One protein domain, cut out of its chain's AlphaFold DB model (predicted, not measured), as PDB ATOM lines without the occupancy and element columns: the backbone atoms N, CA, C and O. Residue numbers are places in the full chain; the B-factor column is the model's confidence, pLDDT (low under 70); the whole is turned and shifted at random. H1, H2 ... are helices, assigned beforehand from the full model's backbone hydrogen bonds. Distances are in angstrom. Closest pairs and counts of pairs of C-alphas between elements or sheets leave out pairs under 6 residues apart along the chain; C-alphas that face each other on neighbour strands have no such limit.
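This is residues 101 to 147 of the 147 residues of an uncharacterized protein of Nicotiana attenuata (UniProt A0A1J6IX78). This is an open arch with little regular structure: H1 and the loops round it make one foot, H2 lies near the crest, and residues 126 to 147 descend as the other leg, folding back at its foot. The printed part has 47 residues with two named helices, H1 then H2, and no named strand; the class is all helix, though 9 residues lie in named elements. It is extended, with a radius of gyration of the C-alphas of 15.4 A, and spans 40 by 24 by 16 A.

H1, residues 108 to 112, is the longest helix. It is apart from H2, residues 122 to 125, across a short link of 9 residues. Residues 121 to 131, of which 122 to 125 belong to H2, stand free, as do residues 136 to 143. In H1 every O i to N i+4 pair is within hydrogen-bond range; H2 is too short for such a pair.

H1 measures 6.1 A from C-alpha 108 at (-16.532, 10.464, -26.476) to C-alpha 112. H2 measures 4.9 A and ends with C-alpha 125 at (-35.516, 0.416, -33.750).

The C-alphas farthest apart, Glu 112 and Ser 147, are 40.7 A apart. The printed part has no cut. Residues 143 to 147 have pLDDT under 70.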
ATOM      1  N   ASP A 101     -28.858   8.281 -34.954       97.25
ATOM      2  CA  ASP A 101     -27.616   8.566 -34.236       97.25
ATOM      3  C   ASP A 101     -27.438   7.597 -33.066       97.25
ATOM      4  O   ASP A 101     -28.379   7.307 -32.324       97.25
ATOM      5  N   ALA A 102     -26.212   7.106 -32.884       97.00
ATOM      6  CA  ALA A 102     -25.838   6.322 -31.712       97.00
ATOM      7  C   ALA A 102     -25.409   7.241 -30.548       97.00
ATOM      8  O   ALA A 102     -24.938   8.352 -30.801       97.00
ATOM      9  N   PRO A 103     -25.493   6.795 -29.278       96.38
ATOM     10  CA  PRO A 103     -25.096   7.604 -28.121       96.38
ATOM     11  C   PRO A 103     -23.663   8.146 -28.198       96.38
ATOM     12  O   PRO A 103     -23.416   9.287 -27.803       96.38
ATOM     13  N   GLY A 104     -22.733   7.360 -28.747       97.25
ATOM     14  CA  GLY A 104     -21.351   7.782 -28.964       97.25
ATOM     15  C   GLY A 104     -21.191   8.984 -29.905       97.25
ATOM     16  O   GLY A 104     -20.154   9.631 -29.865       97.25
ATOM     17  N   HIS A 105     -22.200   9.350 -30.709       97.31
ATOM     18  CA  HIS A 105     -22.106  10.475 -31.649       97.31
ATOM     19  C   HIS A 105     -21.752  11.806 -30.961       97.31
ATOM     20  O   HIS A 105     -20.962  12.584 -31.494       97.31
ATOM     21  N   PHE A 106     -22.303  12.051 -29.769       97.19
ATOM     22  CA  PHE A 106     -22.077  13.282 -29.000       97.19
ATOM     23  C   PHE A 106     -21.305  13.058 -27.693       97.19
ATOM     24  O   PHE A 106     -21.141  13.996 -26.912       97.19
ATOM     25  N   ASN A 107     -20.860  11.831 -27.416       98.00
ATOM     26  CA  ASN A 107     -20.206  11.489 -26.159       98.00
ATOM     27  C   ASN A 107     -19.001  10.579 -26.406       98.00
ATOM     28  O   ASN A 107     -19.162   9.389 -26.668       98.00
ATOM     29  N   GLU A 108     -17.807  11.152 -26.253       97.50
ATOM     30  CA  GLU A 108     -16.532  10.464 -26.476       97.50
ATOM     31  C   GLU A 108     -16.390   9.210 -25.610       97.50
ATOM     32  O   GLU A 108     -16.101   8.136 -26.118       97.50
ATOM     33  N   THR A 109     -16.687   9.303 -24.312       98.19
ATOM     34  CA  THR A 109     -16.587   8.151 -23.407       98.19
ATOM     35  C   THR A 109     -17.506   7.013 -23.844       98.19
ATOM     36  O   THR A 109     -17.124   5.848 -23.784       98.19
ATOM     37  N   LEU A 110     -18.722   7.320 -24.300       98.06
ATOM     38  CA  LEU A 110     -19.629   6.297 -24.819       98.06
ATOM     39  C   LEU A 110     -19.138   5.724 -26.153       98.06
ATOM     40  O   LEU A 110     -19.281   4.523 -26.375       98.06
ATOM     41  N   PHE A 111     -18.531   6.542 -27.013       97.19
ATOM     42  CA  PHE A 111     -17.911   6.076 -28.250       97.19
ATOM     43  C   PHE A 111     -16.751   5.107 -27.973       97.19
ATOM     44  O   PHE A 111     -16.739   4.003 -28.512       97.19
ATOM     45  N   GLU A 112     -15.841   5.460 -27.064       97.75
ATOM     46  CA  GLU A 112     -14.719   4.608 -26.642       97.75
ATOM     47  C   GLU A 112     -15.185   3.294 -25.995       97.75
ATOM     48  O   GLU A 112     -14.554   2.252 -26.165       97.75
ATOM     49  N   LEU A 113     -16.317   3.321 -25.285       97.88
ATOM     50  CA  LEU A 113     -16.953   2.130 -24.712       97.88
ATOM     51  C   LEU A 113     -17.710   1.277 -25.747       97.88
ATOM     52  O   LEU A 113     -18.280   0.248 -25.381       97.88
ATOM     53  N   GLY A 114     -17.724   1.674 -27.023       97.19
ATOM     54  CA  GLY A 114     -18.353   0.927 -28.109       97.19
ATOM     55  C   GLY A 114     -19.866   1.114 -28.214       97.19
ATOM     56  O   GLY A 114     -20.529   0.303 -28.858       97.19
ATOM     57  N   TYR A 115     -20.437   2.171 -27.623       96.88
ATOM     58  CA  TYR A 115     -21.850   2.536 -27.816       96.88
ATOM     59  C   TYR A 115     -22.074   3.235 -29.170       96.88
ATOM     60  O   TYR A 115     -22.588   4.358 -29.254       96.88
ATOM     61  N   ASP A 116     -21.653   2.562 -30.239       95.88
ATOM     62  CA  ASP A 116     -21.843   2.948 -31.633       95.88
ATOM     63  C   ASP A 116     -23.119   2.314 -32.227       95.88
ATOM     64  O   ASP A 116     -23.915   1.683 -31.526       95.88
ATOM     65  N   VAL A 117     -23.348   2.492 -33.532       95.25
ATOM     66  CA  VAL A 117     -24.549   1.977 -34.213       95.25
ATOM     67  C   VAL A 117     -24.672   0.446 -34.155       95.25
ATOM     68  O   VAL A 117     -25.787  -0.073 -34.186       95.25
ATOM     69  N   VAL A 118     -23.559  -0.285 -34.037       94.94
ATOM     70  CA  VAL A 118     -23.540  -1.754 -33.945       94.94
ATOM     71  C   VAL A 118     -24.101  -2.219 -32.599       94.94
ATOM     72  O   VAL A 118     -24.676  -3.302 -32.516       94.94
ATOM     73  N   SER A 119     -23.990  -1.391 -31.558       95.44
ATOM     74  CA  SER A 119     -24.486  -1.696 -30.211       95.44
ATOM     75  C   SER A 119     -25.994  -1.475 -30.008       95.44
ATOM     76  O   SER A 119     -26.530  -1.856 -28.965       95.44
ATOM     77  N   LEU A 120     -26.695  -0.851 -30.965       95.75
ATOM     78  CA  LEU A 120     -28.106  -0.491 -30.801       95.75
ATOM     79  C   LEU A 120     -29.019  -1.725 -30.742       95.75
ATOM     80  O   LEU A 120     -28.990  -2.596 -31.611       95.75
ATOM     81  N   ASP A 121     -29.907  -1.763 -29.745       95.38
ATOM     82  CA  ASP A 121     -30.921  -2.814 -29.624       95.38
ATOM     83  C   ASP A 121     -31.990  -2.672 -30.722       95.38
ATOM     84  O   ASP A 121     -32.708  -1.671 -30.795       95.38
ATOM     85  N   LEU A 122     -32.154  -3.705 -31.552       94.75
ATOM     86  CA  LEU A 122     -33.151  -3.736 -32.628       94.75
ATOM     87  C   LEU A 122     -34.596  -3.596 -32.125       94.75
ATOM     88  O   LEU A 122     -35.458  -3.145 -32.878       94.75
ATOM     89  N   ARG A 123     -34.878  -3.939 -30.862       93.88
ATOM     90  CA  ARG A 123     -36.203  -3.739 -30.248       93.88
ATOM     91  C   ARG A 123     -36.533  -2.261 -30.055       93.88
ATOM     92  O   ARG A 123     -37.704  -1.904 -30.052       93.88
ATOM     93  N   THR A 124     -35.517  -1.410 -29.934       91.38
ATOM     94  CA  THR A 124     -35.679   0.049 -29.919       91.38
ATOM     95  C   THR A 124     -35.965   0.585 -31.322       91.38
ATOM     96  O   THR A 124     -36.738   1.524 -31.475       91.38
ATOM     97  N   LEU A 125     -35.375  -0.024 -32.356       93.94
ATOM     98  CA  LEU A 125     -35.516   0.416 -33.750       93.94
ATOM     99  C   LEU A 125     -36.777  -0.122 -34.445       93.94
ATOM    100  O   LEU A 125     -37.147   0.366 -35.511       93.94
ATOM    101  N   ASN A 126     -37.440  -1.123 -33.864       93.12
ATOM    102  CA  ASN A 126     -38.642  -1.737 -34.417       93.12
ATOM    103  C   ASN A 126     -39.687  -1.986 -33.322       93.12
ATOM    104  O   ASN A 126     -39.657  -3.009 -32.634       93.12
ATOM    105  N   GLY A 127     -40.633  -1.057 -33.182       90.81
ATOM    106  CA  GLY A 127     -41.681  -1.130 -32.171       90.81
ATOM    107  C   GLY A 127     -42.830  -0.144 -32.407       90.81
ATOM    108  O   GLY A 127     -42.855   0.560 -33.419       90.81
ATOM    109  N   PRO A 128     -43.815  -0.105 -31.492       91.75
ATOM    110  CA  PRO A 128     -44.876   0.896 -31.513       91.75
ATOM    111  C   PRO A 128     -44.303   2.316 -31.478       91.75
ATOM    112  O   PRO A 128     -43.361   2.590 -30.738       91.75
ATOM    113  N   VAL A 129     -44.907   3.226 -32.238       91.81
ATOM    114  CA  VAL A 129     -44.512   4.636 -32.296       91.81
ATOM    115  C   VAL A 129     -45.744   5.524 -32.157       91.81
ATOM    116  O   VAL A 129     -46.814   5.196 -32.673       91.81
ATOM    117  N   LEU A 130     -45.591   6.648 -31.459       93.31
ATOM    118  CA  LEU A 130     -46.580   7.721 -31.414       93.31
ATOM    119  C   LEU A 130     -46.151   8.819 -32.390       93.31
ATOM    120  O   LEU A 130     -45.042   9.339 -32.286       93.31
ATOM    121  N   VAL A 131     -47.032   9.179 -33.322       91.94
ATOM    122  CA  VAL A 131     -46.834  10.332 -34.207       91.94
ATOM    123  C   VAL A 131     -47.610  11.504 -33.620       91.94
ATOM    124  O   VAL A 131     -48.824  11.415 -33.459       91.94
ATOM    125  N   VAL A 132     -46.901  12.580 -33.289       90.44
ATOM    126  CA  VAL A 132     -47.475  13.800 -32.711       90.44
ATOM    127  C   VAL A 132     -47.383  14.916 -33.745       90.44
ATOM    128  O   VAL A 132     -46.310  15.146 -34.300       90.44
ATOM    129  N   ASP A 133     -48.495  15.603 -34.006       90.94
ATOM    130  CA  ASP A 133     -48.486  16.834 -34.798       90.94
ATOM    131  C   ASP A 133     -48.067  18.007 -33.902       90.94
ATOM    132  O   ASP A 133     -48.591  18.179 -32.802       90.94
ATOM    133  N   THR A 134     -47.099  18.804 -34.349       88.38
ATOM    134  CA  THR A 134     -46.509  19.889 -33.553       88.38
ATOM    135  C   THR A 134     -46.571  21.210 -34.311       88.38
ATOM    136  O   THR A 134     -46.403  21.212 -35.534       88.38
ATOM    137  N   PRO A 135     -46.734  22.357 -33.623       88.44
ATOM    138  CA  PRO A 135     -46.719  23.658 -34.279       88.44
ATOM    139  C   PRO A 135     -45.440  23.869 -35.092       88.44
ATOM    140  O   PRO A 135     -44.333  23.677 -34.589       88.44
ATOM    141  N   ARG A 136     -45.599  24.318 -36.339       91.81
ATOM    142  CA  ARG A 136     -44.467  24.741 -37.170       91.81
ATOM    143  C   ARG A 136     -43.762  25.947 -36.546       91.81
ATOM    144  O   ARG A 136     -44.396  26.763 -35.875       91.81
ATOM    145  N   ASP A 137     -42.456  26.034 -36.785       91.81
ATOM    146  CA  ASP A 137     -41.606  27.176 -36.427       91.81
ATOM    147  C   ASP A 137     -41.563  27.506 -34.921       91.81
ATOM    148  O   ASP A 137     -41.302  28.642 -34.522       91.81
ATOM    149  N   LYS A 138     -41.821  26.512 -34.060       89.38
ATOM    150  CA  LYS A 138     -41.750  26.631 -32.599       89.38
ATOM    151  C   LYS A 138     -41.003  25.450 -31.988       89.38
ATOM    152  O   LYS A 138     -41.009  24.350 -32.528       89.38
ATOM    153  N   ASN A 139     -40.403  25.680 -30.822       91.31
ATOM    154  CA  ASN A 139     -39.769  24.614 -30.052       91.31
ATOM    155  C   ASN A 139     -40.821  23.658 -29.475       91.31
ATOM    156  O   ASN A 139     -41.843  24.098 -28.943       91.31
ATOM    157  N   ILE A 140     -40.523  22.360 -29.512       89.31
ATOM    158  CA  ILE A 140     -41.298  21.334 -28.813       89.31
ATOM    159  C   ILE A 140     -40.938  21.411 -27.325       89.31
ATOM    160  O   ILE A 140     -39.768  21.315 -26.955       89.31
ATOM    161  N   THR A 141     -41.934  21.605 -26.464       87.50
ATOM    162  CA  THR A 141     -41.766  21.653 -25.002       87.50
ATOM    163  C   THR A 141     -42.743  20.691 -24.334       87.50
ATOM    164  O   THR A 141     -43.717  20.264 -24.953       87.50
ATOM    165  N   GLY A 142     -42.530  20.373 -23.052       79.25
ATOM    166  CA  GLY A 142     -43.426  19.478 -22.308       79.25
ATOM    167  C   GLY A 142     -44.892  19.931 -22.292       79.25
ATOM    168  O   GLY A 142     -45.782  19.095 -22.229       79.25
ATOM    169  N   MET A 143     -45.168  21.232 -22.430       64.56
ATOM    170  CA  MET A 143     -46.537  21.760 -22.496       64.56
ATOM    171  C   MET A 143     -47.244  21.462 -23.826       64.56
ATOM    172  O   MET A 143     -48.467  21.411 -23.860       64.56
ATOM    173  N   VAL A 144     -46.489  21.272 -24.913       59.34
ATOM    174  CA  VAL A 144     -47.018  21.017 -26.267       59.34
ATOM    175  C   VAL A 144     -47.446  19.555 -26.444       59.34
ATOM    176  O   VAL A 144     -48.222  19.249 -27.337       59.34
ATOM    177  N   VAL A 145     -46.967  18.647 -25.587       59.31
ATOM    178  CA  VAL A 145     -47.190  17.192 -25.708       59.31
ATOM    179  C   VAL A 145     -48.369  16.698 -24.845       59.31
ATOM    180  O   VAL A 145     -48.780  15.551 -24.978       59.31
ATOM    181  N   ILE A 146     -48.936  17.543 -23.970       53.97
ATOM    182  CA  ILE A 146     -49.984  17.160 -22.993       53.97
ATOM    183  C   ILE A 146     -51.398  17.654 -23.399       53.97
ATOM    184  O   ILE A 146     -52.349  17.461 -22.647       53.97
ATOM    185  N   SER A 147     -51.575  18.285 -24.568       43.50
ATOM    186  CA  SER A 147     -52.892  18.773 -25.034       43.50
ATOM    187  C   SER A 147     -53.646  17.773 -25.900       43.50
ATOM    188  O   SER A 147     -53.026  17.311 -26.884       43.50
TER     189      SER A 147